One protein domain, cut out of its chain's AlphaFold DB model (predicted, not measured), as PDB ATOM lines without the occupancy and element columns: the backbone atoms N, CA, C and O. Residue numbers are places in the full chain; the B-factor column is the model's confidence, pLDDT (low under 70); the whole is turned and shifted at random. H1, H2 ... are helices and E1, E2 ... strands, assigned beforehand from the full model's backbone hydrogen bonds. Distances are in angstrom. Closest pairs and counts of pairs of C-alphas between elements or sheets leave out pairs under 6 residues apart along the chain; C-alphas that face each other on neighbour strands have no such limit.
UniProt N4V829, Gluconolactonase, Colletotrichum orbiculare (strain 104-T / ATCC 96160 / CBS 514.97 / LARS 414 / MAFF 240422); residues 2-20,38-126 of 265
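Overview. This is residues 2 to 20 and 38 to 126 of the 265 residues of the protein "Gluconolactonase" of Colletotrichum orbiculare (strain 104-T / ATCC 96160 / CBS 514.97 / LARS 414 / MAFF 240422) (UniProt N4V829). A twisted sheet of five strands makes the main body, and a small lobe with two short parallel strands, E2 and E3, and one short helix, H1, is set off at one end of the longest axis. A long loop, residues 89 to 104, reaches out at the other end, and another unnamed stretch, residues 52 to 73, leads from the small lobe back to the sheet. The printed part has 108 residues, with named elements in the order E1 E2 E3 H1 E4 E5 E6 E7; the large sheet has the order E1 - E7 - E6 - E5 - E4, all antiparallel. The class is mostly strand, though under half of the residues, 51 of 108, are in named elements. The whole is loose, with a radius of gyration of the C-alphas of 16.7 A and spans of 52 by 37 by 30 A.

Arrangement. E1, residues 3 to 9, is an edge strand and the antiparallel neighbour of E7, residues 116 to 124, at 163 degrees between directions, with N 4 and O 121 2.8 A apart. E6, residues 105 to 113, forms a hairpin with E7, and N 118 and O 111 are 2.8 A apart. E5, residues 84 to 88, forms a hairpin with E6, at 147 degrees, with N 85 and O 108 2.8 A apart. E4, residues 74 to 79, is the other edge strand and forms a hairpin with E5, with N 77 and O 86 2.8 A apart. E4 E5 E6 E7 is a meander, each strand the antiparallel neighbour of the one before. E2, residues 15 to 18, and E3, residues 39 to 42, are parallel neighbours at 25 degrees, with N 17 and O 40 2.8 A apart. H1, residues 45 to 51, is near E3, with 5 pairs of C-alphas within 10 A, and is not on the large sheet. In H1, 1 of 3 O i to N i+4 pairs and 3 of 4 O i to N i+3 pairs are within hydrogen-bond range. E2 and E7 are apart. Residues 12 to 13 pair antiparallel with residues 56 to 57.

Along the chain. E1 begins at C-alpha 3, (197.771, 278.846, 169.921), and is 16.8 A long from first to last C-alpha. By the same measure E2 is 10.0 A, E3 9.6 A, H1 10.5 A, E4 15.4 A and E5 13.5 A. E6 is 26.5 A and E7 26.3 A, and E7 ends at C-alpha 124, (191.850, 276.519, 177.189).

Size, cuts and confidence. The two C-alphas farthest apart are those of Asp 20 and Ser 98, 52.2 A. Residues 21 to 37 are not printed, and C-alphas 20 and 38 are 19.7 A apart across this cut, which falls in the link E2 to E3. The links H1 to E4 and E5 to E6 are long. The mean pLDDT of the printed part is 89.7, and residue 2 is under 70.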
ATOM      1  N   ALA A   2     194.145 281.149 171.782       64.12
ATOM      2  CA  ALA A   2     195.478 281.556 171.344       64.12
ATOM      3  C   ALA A   2     196.343 280.295 171.305       64.12
ATOM      4  O   ALA A   2     196.482 279.628 172.334       64.12
ATOM      5  N   THR A   3     196.847 279.961 170.121       84.50
ATOM      6  CA  THR A   3     197.771 278.846 169.921       84.50
ATOM      7  C   THR A   3     199.169 279.420 169.755       84.50
ATOM      8  O   THR A   3     199.366 280.321 168.941       84.50
ATOM      9  N   ILE A   4     200.127 278.913 170.522       89.31
ATOM     10  CA  ILE A   4     201.548 279.214 170.352       89.31
ATOM     11  C   ILE A   4     202.177 278.051 169.598       89.31
ATOM     12  O   ILE A   4     201.946 276.893 169.942       89.31
ATOM     13  N   LYS A   5     202.964 278.366 168.571       92.12
ATOM     14  CA  LYS A   5     203.732 277.390 167.804       92.12
ATOM     15  C   LYS A   5     205.211 277.723 167.913       92.12
ATOM     16  O   LYS A   5     205.602 278.853 167.640       92.12
ATOM     17  N   GLN A   6     206.007 276.736 168.296       90.38
ATOM     18  CA  GLN A   6     207.458 276.834 168.377       90.38
ATOM     19  C   GLN A   6     208.069 275.748 167.495       90.38
ATOM     20  O   GLN A   6     207.647 274.596 167.550       90.38
ATOM     21  N   THR A   7     209.032 276.113 166.655       92.44
ATOM     22  CA  THR A   7     209.653 275.222 165.663       92.44
ATOM     23  C   THR A   7     211.167 275.201 165.827       92.44
ATOM     24  O   THR A   7     211.737 276.125 166.408       92.44
ATOM     25  N   GLY A   8     211.828 274.186 165.267       91.19
ATOM     26  CA  GLY A   8     213.290 274.080 165.307       91.19
ATOM     27  C   GLY A   8     213.836 273.795 166.709       91.19
ATOM     28  O   GLY A   8     214.989 274.113 167.006       91.19
ATOM     29  N   ILE A   9     213.008 273.219 167.584       93.50
ATOM     30  CA  ILE A   9     213.411 272.805 168.925       93.50
ATOM     31  C   ILE A   9     214.373 271.623 168.772       93.50
ATOM     32  O   ILE A   9     214.067 270.625 168.118       93.50
ATOM     33  N   ARG A  10     215.558 271.738 169.372       91.81
ATOM     34  CA  ARG A  10     216.575 270.688 169.314       91.81
ATOM     35  C   ARG A  10     216.426 269.752 170.501       91.81
ATOM     36  O   ARG A  10     216.449 270.202 171.643       91.81
ATOM     37  N   ALA A  11     216.312 268.463 170.209       91.12
ATOM     38  CA  ALA A  11     216.459 267.428 171.215       91.12
ATOM     39  C   ALA A  11     217.944 267.209 171.517       91.12
ATOM     40  O   ALA A  11     218.782 267.224 170.610       91.12
ATOM     41  N   ILE A  12     218.259 267.020 172.791       91.88
ATOM     42  CA  ILE A  12     219.601 266.727 173.293       91.88
ATOM     43  C   ILE A  12     219.613 265.320 173.897       91.88
ATOM     44  O   ILE A  12     218.610 264.917 174.495       91.88
ATOM     45  N   PRO A  13     220.708 264.553 173.732       92.69
ATOM     46  CA  PRO A  13     220.846 263.245 174.362       92.69
ATOM     47  C   PRO A  13     220.650 263.335 175.875       92.69
ATOM     48  O   PRO A  13     221.229 264.201 176.527       92.69
ATOM     49  N   THR A  14     219.849 262.431 176.425       92.31
ATOM     50  CA  THR A  14     219.617 262.320 177.865       92.31
ATOM     51  C   THR A  14     220.494 261.209 178.416       92.31
ATOM     52  O   THR A  14     220.468 260.083 177.920       92.31
ATOM     53  N   SER A  15     221.264 261.507 179.458       91.00
ATOM     54  CA  SER A  15     222.063 260.486 180.135       91.00
ATOM     55  C   SER A  15     221.179 259.563 180.980       91.00
ATOM     56  O   SER A  15     220.215 260.011 181.605       91.00
ATOM     57  N   ILE A  16     221.513 258.269 181.001       89.38
ATOM     58  CA  ILE A  16     220.916 257.285 181.911       89.38
ATOM     59  C   ILE A  16     221.978 256.858 182.923       89.38
ATOM     60  O   ILE A  16     223.052 256.387 182.549       89.38
ATOM     61  N   GLU A  17     221.652 256.970 184.205       89.00
ATOM     62  CA  GLU A  17     222.444 256.451 185.312       89.00
ATOM     63  C   GLU A  17     221.715 255.262 185.948       89.00
ATOM     64  O   GLU A  17     220.613 255.414 186.468       89.00
ATOM     65  N   THR A  18     222.315 254.068 185.931       88.25
ATOM     66  CA  THR A  18     221.727 252.896 186.603       88.25
ATOM     67  C   THR A  18     222.146 252.857 188.071       88.25
ATOM     68  O   THR A  18     223.336 252.942 188.370       88.25
ATOM     69  N   ARG A  19     221.188 252.698 188.989       87.06
ATOM     70  CA  ARG A  19     221.430 252.609 190.440       87.06
ATOM     71  C   ARG A  19     220.672 251.443 191.068       87.06
ATOM     72  O   ARG A  19     219.585 251.097 190.621       87.06
ATOM     73  N   ASP A  20     221.209 250.867 192.148       85.31
ATOM     74  CA  ASP A  20     220.430 249.955 192.997       85.31
ATOM     75  C   ASP A  20     219.404 250.785 193.784       85.31
ATOM     76  O   ASP A  20     219.750 251.764 194.445       85.31
ATOM     77  N   VAL A  38     219.283 267.448 182.120       85.81
ATOM     78  CA  VAL A  38     218.270 266.459 182.507       85.81
ATOM     79  C   VAL A  38     218.909 265.077 182.417       85.81
ATOM     80  O   VAL A  38     219.469 264.708 181.384       85.81
ATOM     81  N   SER A  39     218.788 264.284 183.479       87.88
ATOM     82  CA  SER A  39     219.229 262.888 183.504       87.88
ATOM     83  C   SER A  39     218.110 261.957 183.960       87.88
ATOM     84  O   SER A  39     217.153 262.360 184.626       87.88
ATOM     85  N   ILE A  40     218.222 260.691 183.570       89.56
ATOM     86  CA  ILE A  40     217.325 259.613 183.978       89.56
ATOM     87  C   ILE A  40     218.086 258.717 184.950       89.56
ATOM     88  O   ILE A  40     219.131 258.175 184.601       89.56
ATOM     89  N   ILE A  41     217.546 258.517 186.153       88.44
ATOM     90  CA  ILE A  41     218.051 257.500 187.083       88.44
ATOM     91  C   ILE A  41     217.212 256.235 186.906       88.44
ATOM     92  O   ILE A  41     216.010 256.232 187.173       88.44
ATOM     93  N   GLN A  42     217.848 255.159 186.457       90.12
ATOM     94  CA  GLN A  42     217.227 253.863 186.228       90.12
ATOM     95  C   GLN A  42     217.482 252.928 187.412       90.12
ATOM     96  O   GLN A  42     218.618 252.545 187.681       90.12
ATOM     97  N   TYR A  43     216.406 252.520 188.082       90.12
ATOM     98  CA  TYR A  43     216.455 251.524 189.158       90.12
ATOM     99  C   TYR A  43     216.036 250.120 188.712       90.12
ATOM    100  O   TYR A  43     216.417 249.138 189.343       90.12
ATOM    101  N   ASP A  44     215.249 250.028 187.639       91.44
ATOM    102  CA  ASP A  44     214.711 248.778 187.108       91.44
ATOM    103  C   ASP A  44     214.985 248.696 185.594       91.44
ATOM    104  O   ASP A  44     214.733 249.681 184.887       91.44
ATOM    105  N   PRO A  45     215.496 247.564 185.072       90.94
ATOM    106  CA  PRO A  45     215.707 247.363 183.638       90.94
ATOM    107  C   PRO A  45     214.465 247.603 182.770       90.94
ATOM    108  O   PRO A  45     214.606 248.017 181.620       90.94
ATOM    109  N   ALA A  46     213.255 247.404 183.303       91.44
ATOM    110  CA  ALA A  46     212.005 247.615 182.577       91.44
ATOM    111  C   ALA A  46     211.825 249.063 182.085       91.44
ATOM    112  O   ALA A  46     211.153 249.282 181.079       91.44
ATOM    113  N   LEU A  47     212.469 250.051 182.725       90.94
ATOM    114  CA  LEU A  47     212.429 251.447 182.269       90.94
ATOM    115  C   LEU A  47     212.974 251.608 180.841       90.94
ATOM    116  O   LEU A  47     212.489 252.458 180.097       90.94
ATOM    117  N   GLN A  48     213.926 250.763 180.431       90.88
ATOM    118  CA  GLN A  48     214.517 250.806 179.094       90.88
ATOM    119  C   GLN A  48     213.485 250.545 177.986       90.88
ATOM    120  O   GLN A  48     213.633 251.061 176.879       90.88
ATOM    121  N   ALA A  49     212.415 249.798 178.278       92.38
ATOM    122  CA  ALA A  49     211.312 249.596 177.338       92.38
ATOM    123  C   ALA A  49     210.522 250.890 177.063       92.38
ATOM    124  O   ALA A  49     209.862 250.995 176.033       92.38
ATOM    125  N   ILE A  50     210.606 251.878 177.963       90.00
ATOM    126  CA  ILE A  50     209.926 253.176 177.859       90.00
ATOM    127  C   ILE A  50     210.862 254.225 177.251       90.00
ATOM    128  O   ILE A  50     210.477 254.956 176.343       90.00
ATOM    129  N   THR A  51     212.092 254.324 177.757       91.62
ATOM    130  CA  THR A  51     213.049 255.373 177.366       91.62
ATOM    131  C   THR A  51     213.833 255.034 176.098       91.62
ATOM    132  O   THR A  51     214.380 255.931 175.453       91.62
ATOM    133  N   GLY A  52     213.897 253.753 175.730       91.06
ATOM    134  CA  GLY A  52     214.778 253.255 174.682       91.06
ATOM    135  C   GLY A  52     216.256 253.296 175.086       91.06
ATOM    136  O   GLY A  52     216.625 253.632 176.210       91.06
ATOM    137  N   SER A  53     217.138 252.937 174.150       88.19
ATOM    138  CA  SER A  53     218.587 252.901 174.395       88.19
ATOM    139  C   SER A  53     219.260 254.274 174.338       88.19
ATOM    140  O   SER A  53     220.329 254.442 174.910       88.19
ATOM    141  N   ASN A  54     218.658 255.235 173.632       90.56
ATOM    142  CA  ASN A  54     219.210 256.570 173.397       90.56
ATOM    143  C   ASN A  54     218.121 257.632 173.616       90.56
ATOM    144  O   ASN A  54     217.676 258.251 172.644       90.56
ATOM    145  N   PRO A  55     217.629 257.812 174.855       93.12
ATOM    146  CA  PRO A  55     216.620 258.823 175.120       93.12
ATOM    147  C   PRO A  55     217.159 260.217 174.812       93.12
ATOM    148  O   PRO A  55     218.346 260.512 174.965       93.12
ATOM    149  N   THR A  56     216.250 261.100 174.423       92.06
ATOM    150  CA  THR A  56     216.532 262.522 174.231       92.06
ATOM    151  C   THR A  56     215.498 263.352 174.970       92.06
ATOM    152  O   THR A  56     214.360 262.910 175.133       92.06
ATOM    153  N   HIS A  57     215.854 264.566 175.368       92.06
ATOM    154  CA  HIS A  57     214.926 265.530 175.950       92.06
ATOM    155  C   HIS A  57     215.028 266.874 175.232       92.06
ATOM    156  O   HIS A  57     216.024 267.184 174.580       92.06
ATOM    157  N   ALA A  58     213.976 267.681 175.335       92.00
ATOM    158  CA  ALA A  58     213.963 269.044 174.830       92.00
ATOM    159  C   ALA A  58     213.031 269.907 175.680       92.00
ATOM    160  O   ALA A  58     211.950 269.461 176.069       92.00
ATOM    161  N   LEU A  59     213.411 271.163 175.917       90.88
ATOM    162  CA  LEU A  59     212.484 272.155 176.449       90.88
ATOM    163  C   LEU A  59     211.557 272.610 175.320       90.88
ATOM    164  O   LEU A  59     211.955 273.384 174.451       90.88
ATOM    165  N   VAL A  60     210.326 272.107 175.330       90.19
ATOM    166  CA  VAL A  60     209.343 272.405 174.280       90.19
ATOM    167  C   VAL A  60     208.546 273.680 174.542       90.19
ATOM    168  O   VAL A  60     208.181 274.376 173.602       90.19
ATOM    169  N   LEU A  61     208.271 273.984 175.813       87.69
ATOM    170  CA  LEU A  61     207.496 275.139 176.262       87.69
ATOM    171  C   LEU A  61     207.974 275.554 177.653       87.69
ATOM    172  O   LEU A  61     208.210 274.703 178.510       87.69
ATOM    173  N   SER A  62     208.047 276.860 177.900       87.31
ATOM    174  CA  SER A  62     208.299 277.418 179.227       87.31
ATOM    175  C   SER A  62     207.487 278.691 179.424       87.31
ATOM    176  O   SER A  62     207.424 279.553 178.548       87.31
ATOM    177  N   SER A  63     206.859 278.819 180.588       83.75
ATOM    178  CA  SER A  63     206.201 280.054 181.013       83.75
ATOM    179  C   SER A  63     207.083 280.924 181.907       83.75
ATOM    180  O   SER A  63     206.679 282.046 182.217       83.75
ATOM    181  N   VAL A  64     208.264 280.432 182.303       83.94
ATOM    182  CA  VAL A  64     209.162 281.069 183.284       83.94
ATOM    183  C   VAL A  64     209.552 282.478 182.846       83.94
ATOM    184  O   VAL A  64     209.431 283.415 183.622       83.94
ATOM    185  N   GLU A  65     209.940 282.639 181.582       81.94
ATOM    186  CA  GLU A  65     210.399 283.925 181.039       81.94
ATOM    187  C   GLU A  65     209.255 284.843 180.584       81.94
ATOM    188  O   GLU A  65     209.488 285.999 180.245       81.94
ATOM    189  N   THR A  66     208.016 284.341 180.542       82.75
ATOM    190  CA  THR A  66     206.871 285.099 180.015       82.75
ATOM    191  C   THR A  66     205.933 285.567 181.116       82.75
ATOM    192  O   THR A  66     205.812 286.760 181.360       82.75
ATOM    193  N   SER A  67     205.233 284.644 181.773       82.88
ATOM    194  CA  SER A  67     204.198 284.987 182.760       82.88
ATOM    195  C   SER A  67     204.448 284.417 184.148       82.88
ATOM    196  O   SER A  67     203.672 284.711 185.048       82.88
ATOM    197  N   ALA A  68     205.457 283.556 184.302       84.94
ATOM    198  CA  ALA A  68     205.752 282.787 185.512       84.94
ATOM    199  C   ALA A  68     204.581 281.937 186.062       84.94
ATOM    200  O   ALA A  68     204.696 281.325 187.118       84.94
ATOM    201  N   ASN A  69     203.462 281.838 185.336       88.38
ATOM    202  CA  ASN A  69     202.329 281.003 185.721       88.38
ATOM    203  C   ASN A  69     202.639 279.523 185.486       88.38
ATOM    204  O   ASN A  69     203.104 279.141 184.409       88.38
ATOM    205  N   ALA A  70     202.286 278.666 186.441       90.12
ATOM    206  CA  ALA A  70     202.454 277.220 186.333       90.12
ATOM    207  C   ALA A  70     201.363 276.587 185.443       90.12
ATOM    208  O   ALA A  70     200.404 276.007 185.944       90.12
ATOM    209  N   PHE A  71     201.479 276.706 184.113       90.69
ATOM    210  CA  PHE A  71     200.516 276.134 183.148       90.69
ATOM    211  C   PHE A  71     200.616 274.611 182.954       90.69
ATOM    212  O   PHE A  71     199.746 274.033 182.298       90.69
ATOM    213  N   PHE A  72     201.661 273.987 183.500       90.25
ATOM    214  CA  PHE A  72     201.970 272.562 183.377       90.25
ATOM    215  C   PHE A  72     202.236 272.010 184.782       90.25
ATOM    216  O   PHE A  72     203.371 271.978 185.246       90.25
ATOM    217  N   HIS A  73     201.164 271.699 185.509       88.19
ATOM    218  CA  HIS A  73     201.209 271.389 186.939       88.19
ATOM    219  C   HIS A  73     200.784 269.947 187.231       88.19
ATOM    220  O   HIS A  73     201.495 269.242 187.942       88.19
ATOM    221  N   ARG A  74     199.639 269.490 186.701       87.31
ATOM    222  CA  ARG A  74     199.086 268.140 186.952       87.31
ATOM    223  C   ARG A  74     198.318 267.603 185.736       87.31
ATOM    224  O   ARG A  74     198.358 268.185 184.653       87.31
ATOM    225  N   GLY A  75     197.644 266.461 185.894       82.44
ATOM    226  CA  GLY A  75     196.674 265.959 184.916       82.44
ATOM    227  C   GLY A  75     197.259 265.601 183.554       82.44
ATOM    228  O   GLY A  75     196.603 265.832 182.548       82.44
ATOM    229  N   CYS A  76     198.493 265.095 183.537       90.00
ATOM    230  CA  CYS A  76     199.197 264.654 182.336       90.00
ATOM    231  C   CYS A  76     198.454 263.472 181.687       90.00
ATOM    232  O   CYS A  76     198.476 262.363 182.214       90.00
ATOM    233  N   ILE A  77     197.772 263.719 180.570       95.44
ATOM    234  CA  ILE A  77     196.979 262.728 179.834       95.44
ATOM    235  C   ILE A  77     197.462 262.731 178.392       95.44
ATOM    236  O   ILE A  77     197.244 263.697 177.661       95.44
ATOM    237  N   TYR A  78     198.109 261.649 177.975       94.81
ATOM    238  CA  TYR A  78     198.499 261.466 176.584       94.81
ATOM    239  C   TYR A  78     197.406 260.713 175.835       94.81
ATOM    240  O   TYR A  78     197.051 259.608 176.233       94.81
ATOM    241  N   LEU A  79     196.881 261.307 174.764       94.94
ATOM    242  CA  LEU A  79     195.864 260.722 173.900       94.94
ATOM    243  C   LEU A  79     196.490 260.294 172.560       94.94
ATOM    244  O   LEU A  79     196.658 261.137 171.669       94.94
ATOM    245  N   PRO A  80     196.787 258.991 172.375       92.50
ATOM    246  CA  PRO A  80     197.574 258.520 171.234       92.50
ATOM    247  C   PRO A  80     196.889 258.733 169.884       92.50
ATOM    248  O   PRO A  80     197.538 259.081 168.905       92.50
ATOM    249  N   SER A  81     195.560 258.591 169.823       92.19
ATOM    250  CA  SER A  81     194.788 258.681 168.572       92.19
ATOM    251  C   SER A  81     194.897 260.033 167.863       92.19
ATOM    252  O   SER A  81     194.619 260.131 166.669       92.19
ATOM    253  N   ARG A  82     195.282 261.086 168.593       90.69
ATOM    254  CA  ARG A  82     195.433 262.449 168.069       90.69
ATOM    255  C   ARG A  82     196.832 263.023 168.278       90.69
ATOM    256  O   ARG A  82     197.072 264.151 167.833       90.69
ATOM    257  N   ASP A  83     197.708 262.260 168.927       92.62
ATOM    258  CA  ASP A  83     199.020 262.698 169.396       92.62
ATOM    259  C   ASP A  83     198.923 264.015 170.189       92.62
ATOM    260  O   ASP A  83     199.483 265.055 169.834       92.62
ATOM    261  N   GLU A  84     198.066 264.000 171.214       94.62
ATOM    262  CA  GLU A  84     197.769 265.161 172.055       94.62
ATOM    263  C   GLU A  84     198.125 264.869 173.507       94.62
ATOM    264  O   GLU A  84     197.586 263.947 174.115       94.62
ATOM    265  N   LEU A  85     198.971 265.712 174.088       95.12
ATOM    266  CA  LEU A  85     199.212 265.757 175.519       95.12
ATOM    267  C   LEU A  85     198.325 266.833 176.152       95.12
ATOM    268  O   LEU A  85     198.357 268.000 175.761       95.12
ATOM    269  N   TRP A  86     197.553 266.444 177.157       95.94
ATOM    270  CA  TRP A  86     196.727 267.336 177.955       95.94
ATOM    271  C   TRP A  86     197.285 267.449 179.372       95.94
ATOM    272  O   TRP A  86     197.810 266.486 179.919       95.94
ATOM    273  N   THR A  87     197.201 268.638 179.960       95.38
ATOM    274  CA  THR A  87     197.637 268.915 181.338       95.38
ATOM    275  C   THR A  87     196.873 270.111 181.897       95.38
ATOM    276  O   THR A  87     196.184 270.825 181.162       95.38
ATOM    277  N   THR A  88     196.953 270.318 183.205       95.50
ATOM    278  CA  THR A  88     196.296 271.408 183.923       95.50
ATOM    279  C   THR A  88     197.310 272.375 184.509       95.50
ATOM    280  O   THR A  88     198.443 272.003 184.821       95.50
ATOM    281  N   SER A  89     196.901 273.631 184.677       94.19
ATOM    282  CA  SER A  89     197.674 274.602 185.446       94.19
ATOM    283  C   SER A  89     197.561 274.356 186.955       94.19
ATOM    284  O   SER A  89     196.684 273.631 187.426       94.19
ATOM    285  N   ALA A  90     198.403 275.016 187.747       90.38
ATOM    286  CA  ALA A  90     198.058 275.291 189.139       90.38
ATOM    287  C   ALA A  90     196.808 276.200 189.192       90.38
ATOM    288  O   ALA A  90     196.458 276.803 188.167       90.38
ATOM    289  N   PRO A  91     196.116 276.326 190.337       89.94
ATOM    290  CA  PRO A  91     195.083 277.344 190.500       89.94
ATOM    291  C   PRO A  91     195.645 278.733 190.172       89.94
ATOM    292  O   PRO A  91     196.590 279.198 190.805       89.94
ATOM    293  N   LEU A  92     195.090 279.384 189.150       90.31
ATOM    294  CA  LEU A  92     195.510 280.717 188.727       90.31
ATOM    295  C   LEU A  92     194.526 281.746 189.261       90.31
ATOM    296  O   LEU A  92     193.326 281.670 188.976       90.31
ATOM    297  N   GLN A  93     195.047 282.721 189.998       85.25
ATOM    298  CA  GLN A  93     194.259 283.847 190.477       85.25
ATOM    299  C   GLN A  93     193.857 284.750 189.314       85.25
ATOM    300  O   GLN A  93     194.614 284.967 188.362       85.25
ATOM    301  N   ALA A  94     192.635 285.268 189.373       80.06
ATOM    302  CA  ALA A  94     192.212 286.294 188.442       80.06
ATOM    303  C   ALA A  94     192.890 287.627 188.787       80.06
ATOM    304  O   ALA A  94     193.173 287.921 189.943       80.06
ATOM    305  N   THR A  95     193.111 288.469 187.776       80.00
ATOM    306  CA  THR A  95     193.565 289.855 187.988       80.00
ATOM    307  C   THR A  95     192.541 290.693 188.751       80.00
ATOM    308  O   THR A  95     192.902 291.675 189.385       80.00
ATOM    309  N   ASP A  96     191.266 290.317 188.657       81.94
ATOM    310  CA  ASP A  96     190.172 290.878 189.439       81.94
ATOM    311  C   ASP A  96     189.946 289.992 190.677       81.94
ATOM    312  O   ASP A  96     189.518 288.846 190.502       81.94
ATOM    313  N   PRO A  97     190.199 290.492 191.902       77.25
ATOM    314  CA  PRO A  97     190.051 289.720 193.138       77.25
ATOM    315  C   PRO A  97     188.626 289.224 193.405       77.25
ATOM    316  O   PRO A  97     188.438 288.305 194.195       77.25
ATOM    317  N   SER A  98     187.611 289.815 192.763       79.44
ATOM    318  CA  SER A  98     186.221 289.361 192.887       79.44
ATOM    319  C   SER A  98     185.943 288.064 192.122       79.44
ATOM    320  O   SER A  98     184.906 287.426 192.317       79.44
ATOM    321  N   ARG A  99     186.857 287.661 191.232       81.00
ATOM    322  CA  ARG A  99     186.719 286.448 190.433       81.00
ATOM    323  C   ARG A  99     187.467 285.297 191.099       81.00
ATOM    324  O   ARG A  99     188.653 285.440 191.391       81.00
ATOM    325  N   PRO A 100     186.825 284.127 191.252       81.88
ATOM    326  CA  PRO A 100     187.482 282.973 191.841       81.88
ATOM    327  C   PRO A 100     188.649 282.497 190.972       81.88
ATOM    328  O   PRO A 100     188.659 282.685 189.745       81.88
ATOM    329  N   ALA A 101     189.607 281.835 191.621       87.25
ATOM    330  CA  ALA A 101     190.698 281.156 190.942       87.25
ATOM    331  C   ALA A 101     190.171 280.139 189.919       87.25
ATOM    332  O   ALA A 101     189.065 279.605 190.031       87.25
ATOM    333  N   THR A 102     190.974 279.861 188.897       92.31
ATOM    334  CA  THR A 102     190.627 278.883 187.866       92.31
ATOM    335  C   THR A 102     191.816 278.004 187.530       92.31
ATOM    336  O   THR A 102     192.947 278.478 187.425       92.31
ATOM    337  N   VAL A 103     191.554 276.718 187.322       94.44
ATOM    338  CA  VAL A 103     192.516 275.811 186.703       94.44
ATOM    339  C   VAL A 103     192.253 275.783 185.202       94.44
ATOM    340  O   VAL A 103     191.142 275.493 184.757       94.44
ATOM    341  N   LEU A 104     193.273 276.120 184.417       94.81
ATOM    342  CA  LEU A 104     193.221 276.087 182.961       94.81
ATOM    343  C   LEU A 104     193.676 274.730 182.436       94.81
ATOM    344  O   LEU A 104     194.427 274.015 183.095       94.81
ATOM    345  N   MET A 105     193.246 274.410 181.218       95.06
ATOM    346  CA  MET A 105     193.701 273.226 180.496       95.06
ATOM    347  C   MET A 105     194.721 273.647 179.436       95.06
ATOM    348  O   MET A 105     194.550 274.661 178.752       95.06
ATOM    349  N   SER A 106     195.760 272.844 179.278       95.06
ATOM    350  CA  SER A 106     196.789 272.970 178.253       95.06
ATOM    351  C   SER A 106     196.687 271.769 177.328       95.06
ATOM    352  O   SER A 106     196.743 270.634 177.791       95.06
ATOM    353  N   LYS A 107     196.551 272.025 176.029       95.12
ATOM    354  CA  LYS A 107     196.653 271.021 174.969       95.12
ATOM    355  C   LYS A 107     197.969 271.234 174.237       95.12
ATOM    356  O   LYS A 107     198.217 272.342 173.764       95.12
ATOM    357  N   ILE A 108     198.779 270.194 174.134       95.44
ATOM    358  CA  ILE A 108     200.124 270.221 173.565       95.44
ATOM    359  C   ILE A 108     200.203 269.146 172.482       95.44
ATOM    360  O   ILE A 108     199.758 268.020 172.688       95.44
ATOM    361  N   LYS A 109     200.770 269.490 171.329       95.38
ATOM    362  CA  LYS A 109     201.164 268.536 170.289       95.38
ATOM    363  C   LYS A 109     202.638 268.716 170.002       95.38
ATOM    364  O   LYS A 109     203.085 269.857 169.889       95.38
ATOM    365  N   VAL A 110     203.365 267.617 169.863       92.75
ATOM    366  CA  VAL A 110     204.783 267.631 169.502       92.75
ATOM    367  C   VAL A 110     204.939 266.805 168.239       92.75
ATOM    368  O   VAL A 110     204.605 265.632 168.229       92.75
ATOM    369  N   SER A 111     205.437 267.414 167.172       91.75
ATOM    370  CA  SER A 111     205.798 266.719 165.942       91.75
ATOM    371  C   SER A 111     207.291 266.856 165.682       91.75
ATOM    372  O   SER A 111     207.941 267.781 166.170       91.75
ATOM    373  N   GLN A 112     207.844 265.935 164.903       88.88
ATOM    374  CA  GLN A 112     209.238 265.971 164.484       88.88
ATOM    375  C   GLN A 112     209.316 266.015 162.961       88.88
ATOM    376  O   GLN A 112     208.625 265.258 162.280       88.88
ATOM    377  N   ASP A 113     210.171 266.885 162.436       84.25
ATOM    378  CA  ASP A 113     210.532 266.934 161.023       84.25
ATOM    379  C   ASP A 113     212.061 266.994 160.849       84.25
ATOM    380  O   ASP A 113     212.824 266.936 161.818       84.25
ATOM    381  N   GLY A 114     212.530 267.085 159.599       80.38
ATOM    382  CA  GLY A 114     213.962 267.161 159.282       80.38
ATOM    383  C   GLY A 114     214.690 268.379 159.873       80.38
ATOM    384  O   GLY A 114     215.918 268.391 159.893       80.38
ATOM    385  N   ASN A 115     213.959 269.376 160.382       78.94
ATOM    386  CA  ASN A 115     214.494 270.593 160.991       78.94
ATOM    387  C   ASN A 115     214.423 270.580 162.531       78.94
ATOM    388  O   ASN A 115     214.887 271.532 163.166       78.94
ATOM    389  N   GLY A 116     213.880 269.523 163.141       90.19
ATOM    390  CA  GLY A 116     213.810 269.336 164.590       90.19
ATOM    391  C   GLY A 116     212.388 269.104 165.098       90.19
ATOM    392  O   GLY A 116     211.500 268.666 164.369       90.19
ATOM    393  N   LEU A 117     212.178 269.377 166.385       94.00
ATOM    394  CA  LEU A 117     210.866 269.288 167.013       94.00
ATOM    395  C   LEU A 117     210.071 270.579 166.776       94.00
ATOM    396  O   LEU A 117     210.593 271.698 166.844       94.00
ATOM    397  N   THR A 118     208.781 270.407 166.539       94.31
ATOM    398  CA  THR A 118     207.775 271.461 166.484       94.31
ATOM    399  C   THR A 118     206.747 271.193 167.567       94.31
ATOM    400  O   THR A 118     206.252 270.081 167.702       94.31
ATOM    401  N   THR A 119     206.423 272.209 168.356       94.56
ATOM    402  CA  THR A 119     205.411 272.125 169.407       94.56
ATOM    403  C   THR A 119     204.302 273.134 169.166       94.56
ATOM    404  O   THR A 119     204.558 274.304 168.881       94.56
ATOM    405  N   GLU A 120     203.062 272.679 169.302       95.25
ATOM    406  CA  GLU A 120     201.863 273.510 169.272       95.25
ATOM    407  C   GLU A 120     201.167 273.429 170.627       95.25
ATOM    408  O   GLU A 120     200.831 272.344 171.100       95.25
ATOM    409  N   TRP A 121     200.940 274.581 171.251       95.12
ATOM    410  CA  TRP A 121     200.262 274.694 172.536       95.12
ATOM    411  C   TRP A 121     199.026 275.563 172.425       95.12
ATOM    412  O   TRP A 121     199.092 276.705 171.973       95.12
ATOM    413  N   ALA A 122     197.907 275.048 172.912       94.31
ATOM    414  CA  ALA A 122     196.694 275.811 173.117       94.31
ATOM    415  C   ALA A 122     196.353 275.858 174.605       94.31
ATOM    416  O   ALA A 122     196.271 274.832 175.282       94.31
ATOM    417  N   LYS A 123     196.083 277.071 175.091       92.69
ATOM    418  CA  LYS A 123     195.518 277.317 176.417       92.69
ATOM    419  C   LYS A 123     193.996 277.386 176.326       92.69
ATOM    420  O   LYS A 123     193.455 278.164 175.533       92.69
ATOM    421  N   LEU A 124     193.307 276.617 177.162       93.06
ATOM    422  CA  LEU A 124     191.850 276.519 177.189       93.06
ATOM    423  C   LEU A 124     191.310 276.850 178.579       93.06
ATOM    424  O   LEU A 124     191.892 276.481 179.600       93.06
ATOM    425  N   ARG A 125     190.154 277.518 178.616       92.94
ATOM    426  CA  ARG A 125     189.354 277.578 179.840       92.94
ATOM    427  C   ARG A 125     188.533 276.295 179.971       92.94
ATOM    428  O   ARG A 125     188.044 275.810 178.947       92.94
ATOM    429  N   PRO A 126     188.362 275.769 181.193       92.62
ATOM    430  CA  PRO A 126     187.430 274.679 181.419       92.62
ATOM    431  C   PRO A 126     186.004 275.109 181.039       92.62
ATOM    432  O   PRO A 126     185.637 276.271 181.253       92.62
TER     433      PRO A 126